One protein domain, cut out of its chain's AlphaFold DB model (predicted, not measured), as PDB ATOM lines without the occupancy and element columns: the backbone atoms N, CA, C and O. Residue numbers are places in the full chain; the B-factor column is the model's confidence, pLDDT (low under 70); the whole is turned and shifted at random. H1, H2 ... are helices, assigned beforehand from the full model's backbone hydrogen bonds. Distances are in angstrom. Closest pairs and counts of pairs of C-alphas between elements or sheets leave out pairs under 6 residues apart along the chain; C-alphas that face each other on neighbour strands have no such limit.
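This is residues 19 to 69 of the 329 residues of the protein "Cyclic nucleotide-binding domain-containing protein" of Thermotogaceae bacterium (UniProt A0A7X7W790). Two helices, H2 and H3, meet near their ends in an open corner, and the very short helix H1 sits across the open side, near the start of H2 and near the last part of H3. Between H1 and H2 the backbone swings out in one wide loop, residues 24 to 44, of which residues 33 to 42 stick out free. The printed part has 51 residues with three named helices, in the order H1, H2, H3, and no named strand; the class is all helix. It is only just loose, close to compact, with a radius of gyration of the C-alphas of 12.0 A, and the C-alphas span 29 by 24 by 24 A.

The printed part begins at Asp 19. H1 is residues 20 to 23, with C-alpha 20 at (167.463, 164.583, 145.607), and measures 5.8 A from first to last C-alpha. Residues 24 to 44 follow with no named element. H2 is residues 45 to 53, 12.1 A long, with C-alpha 45 at (172.723, 155.520, 145.040). H3, the longest helix, is residues 56 to 69, 20.2 A long, and ends with C-alpha 69 at (160.207, 171.314, 148.037).

H1 is close to H2 but not clearly touching; the closest C-alphas, those of Ile 23 and Lys 45, are 5.9 A apart. H1 is also close to H3 but not clearly touching, with the closest C-alphas, those of Pro 20 and Val 66, 7.5 A apart. H2 and H3 only just touch, with 3 pairs of C-alphas within 8 A, and they touch only at the corner by their link. H3 touches H2 with residues 58 to 59 alone, and the closest C-alphas, those of Leu 52 and Leu 59, are 5.3 A apart. The two run opposite ways at a steep tilt of 68 degrees, only just short of about perpendicular. In H2 every O i to N i+4 pair is within hydrogen-bond range, in H3 9 of 10 are, and H1 is too short for such a pair, with its 1 pair of O i and N i+3 within range.

The two C-alphas farthest apart, those of Gly 36 and Pro 56, are 29.3 A apart, and those of Asp 19 and Glu 69, the first and last printed, are 10.9 A apart. Residues 33 to 42 stand free, and so do residues 53 to 58, of which 56 to 58 belong to H3. Without these stretches the body has 35 residues and spans 23 by 23 by 16 A. The link from H1 to H2 is long, with 21 residues; the link from H2 to H3 is tight, with 2. The printed part has no cut. The mean pLDDT of the printed part is 84.1, and residues 25 to 27 are under 70.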
ATOM      1  N   ASP A  19     169.932 167.979 143.939       79.38
ATOM      2  CA  ASP A  19     168.976 167.190 143.155       79.38
ATOM      3  C   ASP A  19     168.565 165.826 143.771       79.38
ATOM      4  O   ASP A  19     168.871 164.764 143.214       79.38
ATOM      5  N   PRO A  20     167.848 165.816 144.917       81.06
ATOM      6  CA  PRO A  20     167.463 164.583 145.607       81.06
ATOM      7  C   PRO A  20     166.692 163.577 144.744       81.06
ATOM      8  O   PRO A  20     166.752 162.381 145.014       81.06
ATOM      9  N   ILE A  21     165.997 164.023 143.689       78.50
ATOM     10  CA  ILE A  21     165.187 163.153 142.819       78.50
ATOM     11  C   ILE A  21     166.017 162.072 142.111       78.50
ATOM     12  O   ILE A  21     165.495 161.021 141.747       78.50
ATOM     13  N   THR A  22     167.326 162.297 141.980       78.62
ATOM     14  CA  THR A  22     168.285 161.333 141.422       78.62
ATOM     15  C   THR A  22     168.451 160.078 142.282       78.62
ATOM     16  O   THR A  22     168.915 159.053 141.793       78.62
ATOM     17  N   ILE A  23     168.016 160.094 143.546       81.56
ATOM     18  CA  ILE A  23     167.982 158.889 144.386       81.56
ATOM     19  C   ILE A  23     166.919 157.895 143.878       81.56
ATOM     20  O   ILE A  23     167.126 156.679 143.920       81.56
ATOM     21  N   SER A  24     165.772 158.394 143.399       77.12
ATOM     22  CA  SER A  24     164.638 157.569 142.960       77.12
ATOM     23  C   SER A  24     164.613 157.312 141.444       77.12
ATOM     24  O   SER A  24     163.732 156.602 140.951       77.12
ATOM     25  N   GLY A  25     165.565 157.854 140.676       69.81
ATOM     26  CA  GLY A  25     165.586 157.747 139.216       69.81
ATOM     27  C   GLY A  25     166.956 157.971 138.576       69.81
ATOM     28  O   GLY A  25     167.887 158.438 139.212       69.81
ATOM     29  N   CYS A  26     167.075 157.653 137.285       60.53
ATOM     30  CA  CYS A  26     168.323 157.815 136.521       60.53
ATOM     31  C   CYS A  26     168.409 159.148 135.752       60.53
ATOM     32  O   CYS A  26     169.302 159.312 134.927       60.53
ATOM     33  N   SER A  27     167.470 160.068 135.981       66.31
ATOM     34  CA  SER A  27     167.369 161.348 135.274       66.31
ATOM     35  C   SER A  27     167.584 162.493 136.261       66.31
ATOM     36  O   SER A  27     167.014 162.466 137.350       66.31
ATOM     37  N   HIS A  28     168.374 163.494 135.877       74.88
ATOM     38  CA  HIS A  28     168.551 164.727 136.649       74.88
ATOM     39  C   HIS A  28     167.374 165.682 136.418       74.88
ATOM     40  O   HIS A  28     166.815 165.711 135.317       74.88
ATOM     41  N   SER A  29     167.005 166.475 137.427       72.06
ATOM     42  CA  SER A  29     165.965 167.507 137.292       72.06
ATOM     43  C   SER A  29     166.454 168.775 136.585       72.06
ATOM     44  O   SER A  29     165.635 169.581 136.142       72.06
ATOM     45  N   GLY A  30     167.770 168.944 136.437       78.00
ATOM     46  CA  GLY A  30     168.378 170.073 135.743       78.00
ATOM     47  C   GLY A  30     169.905 170.030 135.740       78.00
ATOM     48  O   GLY A  30     170.521 169.033 136.119       78.00
ATOM     49  N   ASP A  31     170.506 171.138 135.313       82.38
ATOM     50  CA  ASP A  31     171.956 171.323 135.308       82.38
ATOM     51  C   ASP A  31     172.437 171.892 136.652       82.38
ATOM     52  O   ASP A  31     171.882 172.865 137.168       82.38
ATOM     53  N   LEU A  32     173.512 171.323 137.207       83.50
ATOM     54  CA  LEU A  32     174.145 171.819 138.429       83.50
ATOM     55  C   LEU A  32     175.354 172.694 138.087       83.50
ATOM     56  O   LEU A  32     176.323 172.229 137.485       83.50
ATOM     57  N   PHE A  33     175.334 173.950 138.534       85.25
ATOM     58  CA  PHE A  33     176.454 174.879 138.388       85.25
ATOM     59  C   PHE A  33     177.065 175.206 139.749       85.25
ATOM     60  O   PHE A  33     176.361 175.507 140.710       85.25
ATOM     61  N   THR A  34     178.394 175.189 139.832       85.56
ATOM     62  CA  THR A  34     179.121 175.597 141.040       85.56
ATOM     63  C   THR A  34     179.387 177.098 141.026       85.56
ATOM     64  O   THR A  34     179.907 177.626 140.040       85.56
ATOM     65  N   ILE A  35     179.103 177.782 142.135       81.94
ATOM     66  CA  ILE A  35     179.430 179.201 142.317       81.94
ATOM     67  C   ILE A  35     180.693 179.306 143.181       81.94
ATOM     68  O   ILE A  35     180.668 179.024 144.377       81.94
ATOM     69  N   GLY A  36     181.802 179.740 142.578       85.31
ATOM     70  CA  GLY A  36     183.092 179.878 143.262       85.31
ATOM     71  C   GLY A  36     183.821 178.545 143.481       85.31
ATOM     72  O   GLY A  36     183.604 177.575 142.760       85.31
ATOM     73  N   TYR A  37     184.729 178.513 144.461       85.38
ATOM     74  CA  TYR A  37     185.429 177.286 144.850       85.38
ATOM     75  C   TYR A  37     184.520 176.431 145.737       85.38
ATOM     76  O   TYR A  37     184.241 176.794 146.879       85.38
ATOM     77  N   SER A  38     184.077 175.288 145.217       85.69
ATOM     78  CA  SER A  38     183.201 174.345 145.919       85.69
ATOM     79  C   SER A  38     183.823 172.950 145.960       85.69
ATOM     80  O   SER A  38     184.571 172.563 145.067       85.69
ATOM     81  N   SER A  39     183.507 172.182 147.002       85.62
ATOM     82  CA  SER A  39     183.818 170.752 147.084       85.62
ATOM     83  C   SER A  39     182.513 169.973 147.091       85.62
ATOM     84  O   SER A  39     181.657 170.221 147.939       85.62
ATOM     85  N   VAL A  40     182.362 169.057 146.139       86.06
ATOM     86  CA  VAL A  40     181.156 168.242 145.967       86.06
ATOM     87  C   VAL A  40     181.527 166.787 146.211       86.06
ATOM     88  O   VAL A  40     182.497 166.290 145.638       86.06
ATOM     89  N   LEU A  41     180.768 166.117 147.076       85.06
ATOM     90  CA  LEU A  41     180.853 164.672 147.246       85.06
ATOM     91  C   LEU A  41     179.879 164.027 146.263       85.06
ATOM     92  O   LEU A  41     178.699 164.368 146.254       85.06
ATOM     93  N   VAL A  42     180.393 163.128 145.430       85.50
ATOM     94  CA  VAL A  42     179.622 162.412 144.411       85.50
ATOM     95  C   VAL A  42     179.700 160.932 144.733       85.50
ATOM     96  O   VAL A  42     180.774 160.436 145.072       85.50
ATOM     97  N   GLY A  43     178.573 160.244 144.624       85.00
ATOM     98  CA  GLY A  43     178.496 158.802 144.774       85.00
ATOM     99  C   GLY A  43     177.299 158.247 144.019       85.00
ATOM    100  O   GLY A  43     176.414 158.999 143.600       85.00
ATOM    101  N   ASN A  44     177.288 156.934 143.827       86.81
ATOM    102  CA  ASN A  44     176.100 156.229 143.358       86.81
ATOM    103  C   ASN A  44     175.024 156.176 144.462       86.81
ATOM    104  O   ASN A  44     175.207 156.662 145.580       86.81
ATOM    105  N   LYS A  45     173.867 155.601 144.131       86.06
ATOM    106  CA  LYS A  45     172.723 155.520 145.040       86.06
ATOM    107  C   LYS A  45     173.072 154.798 146.344       86.06
ATOM    108  O   LYS A  45     172.676 155.253 147.413       86.06
ATOM    109  N   GLU A  46     173.804 153.693 146.250       88.94
ATOM    110  CA  GLU A  46     174.212 152.880 147.390       88.94
ATOM    111  C   GLU A  46     175.161 153.661 148.312       88.94
ATOM    112  O   GLU A  46     174.919 153.749 149.514       88.94
ATOM    113  N   GLU A  47     176.177 154.316 147.746       90.25
ATOM    114  CA  GLU A  47     177.142 155.154 148.471       90.25
ATOM    115  C   GLU A  47     176.465 156.350 149.158       90.25
ATOM    116  O   GLU A  47     176.782 156.682 150.305       90.25
ATOM    117  N   LEU A  48     175.504 156.993 148.484       86.88
ATOM    118  CA  LEU A  48     174.703 158.070 149.070       86.88
ATOM    119  C   LEU A  48     173.817 157.553 150.208       86.88
ATOM    120  O   LEU A  48     173.728 158.206 151.250       86.88
ATOM    121  N   GLY A  49     173.202 156.380 150.039       88.31
ATOM    122  CA  GLY A  49     172.426 155.715 151.083       88.31
ATOM    123  C   GLY A  49     173.267 155.446 152.329       88.31
ATOM    124  O   GLY A  49     172.904 155.876 153.424       88.31
ATOM    125  N   GLU A  50     174.441 154.831 152.168       91.31
ATOM    126  CA  GLU A  50     175.388 154.597 153.265       91.31
ATOM    127  C   GLU A  50     175.811 155.907 153.944       91.31
ATOM    128  O   GLU A  50     175.814 156.009 155.175       91.31
ATOM    129  N   TYR A  51     176.117 156.942 153.157       90.50
ATOM    130  CA  TYR A  51     176.528 158.244 153.675       90.50
ATOM    131  C   TYR A  51     175.436 158.930 154.511       90.50
ATOM    132  O   TYR A  51     175.746 159.515 155.561       90.50
ATOM    133  N   LEU A  52     174.182 158.884 154.055       89.88
ATOM    134  CA  LEU A  52     173.041 159.487 154.746       89.88
ATOM    135  C   LEU A  52     172.674 158.705 156.007       89.88
ATOM    136  O   LEU A  52     172.477 159.312 157.057       89.88
ATOM    137  N   VAL A  53     172.654 157.373 155.931       92.69
ATOM    138  CA  VAL A  53     172.300 156.503 157.060       92.69
ATOM    139  C   VAL A  53     173.371 156.511 158.156       92.69
ATOM    140  O   VAL A  53     173.044 156.376 159.333       92.69
ATOM    141  N   ALA A  54     174.642 156.741 157.814       92.12
ATOM    142  CA  ALA A  54     175.730 156.778 158.792       92.12
ATOM    143  C   ALA A  54     175.562 157.847 159.892       92.12
ATOM    144  O   ALA A  54     176.211 157.743 160.934       92.12
ATOM    145  N   LYS A  55     174.746 158.891 159.664       91.31
ATOM    146  CA  LYS A  55     174.449 159.934 160.658       91.31
ATOM    147  C   LYS A  55     172.994 160.421 160.549       91.31
ATOM    148  O   LYS A  55     172.681 161.073 159.549       91.31
ATOM    149  N   PRO A  56     172.143 160.212 161.571       89.62
ATOM    150  CA  PRO A  56     170.739 160.642 161.566       89.62
ATOM    151  C   PRO A  56     170.527 162.117 161.192       89.62
ATOM    152  O   PRO A  56     169.615 162.452 160.437       89.62
ATOM    153  N   GLU A  57     171.427 163.019 161.602       90.94
ATOM    154  CA  GLU A  57     171.311 164.457 161.322       90.94
ATOM    155  C   GLU A  57     171.495 164.803 159.837       90.94
ATOM    156  O   GLU A  57     171.135 165.897 159.394       90.94
ATOM    157  N   ARG A  58     172.116 163.913 159.050       90.25
ATOM    158  CA  ARG A  58     172.195 164.065 157.589       90.25
ATOM    159  C   ARG A  58     170.857 163.723 156.960       90.25
ATOM    160  O   ARG A  58     170.345 164.511 156.170       90.25
ATOM    161  N   LEU A  59     170.289 162.585 157.349       90.44
ATOM    162  CA  LEU A  59     169.008 162.121 156.842       90.44
ATOM    163  C   LEU A  59     167.881 163.103 157.197       90.44
ATOM    164  O   LEU A  59     167.120 163.483 156.312       90.44
ATOM    165  N   LYS A  60     167.851 163.614 158.439       91.19
ATOM    166  CA  LYS A  60     166.890 164.644 158.880       91.19
ATOM    167  C   LYS A  60     166.913 165.891 158.001       91.19
ATOM    168  O   LYS A  60     165.878 166.300 157.489       91.19
ATOM    169  N   ARG A  61     168.103 166.437 157.727       88.31
ATOM    170  CA  ARG A  61     168.257 167.612 156.849       88.31
ATOM    171  C   ARG A  61     167.752 167.369 155.429       88.31
ATOM    172  O   ARG A  61     167.189 168.276 154.821       88.31
ATOM    173  N   VAL A  62     167.956 166.166 154.890       88.50
ATOM    174  CA  VAL A  62     167.438 165.818 153.560       88.50
ATOM    175  C   VAL A  62     165.915 165.730 153.582       88.50
ATOM    176  O   VAL A  62     165.279 166.292 152.695       88.50
ATOM    177  N   PHE A  63     165.325 165.109 154.605       89.62
ATOM    178  CA  PHE A  63     163.874 165.103 154.782       89.62
ATOM    179  C   PHE A  63     163.302 166.521 154.860       89.62
ATOM    180  O   PHE A  63     162.382 166.827 154.108       89.62
ATOM    181  N   ASP A  64     163.877 167.405 155.675       87.44
ATOM    182  CA  ASP A  64     163.416 168.794 155.796       87.44
ATOM    183  C   ASP A  64     163.474 169.538 154.447       87.44
ATOM    184  O   ASP A  64     162.523 170.219 154.060       87.44
ATOM    185  N   SER A  65     164.563 169.352 153.694       83.56
ATOM    186  CA  SER A  65     164.744 169.931 152.356       83.56
ATOM    187  C   SER A  65     163.708 169.423 151.346       83.56
ATOM    188  O   SER A  65     163.100 170.219 150.627       83.56
ATOM    189  N   VAL A  66     163.479 168.107 151.297       84.69
ATOM    190  CA  VAL A  66     162.497 167.494 150.385       84.69
ATOM    191  C   VAL A  66     161.080 167.899 150.774       84.69
ATOM    192  O   VAL A  66     160.265 168.200 149.904       84.69
ATOM    193  N   ARG A  67     160.789 167.983 152.075       84.56
ATOM    194  CA  ARG A  67     159.493 168.420 152.591       84.56
ATOM    195  C   ARG A  67     159.147 169.827 152.112       84.56
ATOM    196  O   ARG A  67     158.068 170.035 151.564       84.56
ATOM    197  N   GLN A  68     160.079 170.771 152.256       78.50
ATOM    198  CA  GLN A  68     159.911 172.144 151.766       78.50
ATOM    199  C   GLN A  68     159.669 172.195 150.254       78.50
ATOM    200  O   GLN A  68     158.836 172.971 149.784       78.50
ATOM    201  N   GLU A  69     160.365 171.353 149.488       75.31
ATOM    202  CA  GLU A  69     160.207 171.314 148.037       75.31
ATOM    203  C   GLU A  69     158.824 170.803 147.618       75.31
ATOM    204  O   GLU A  69     158.190 171.393 146.741       75.31
TER     205      GLU A  69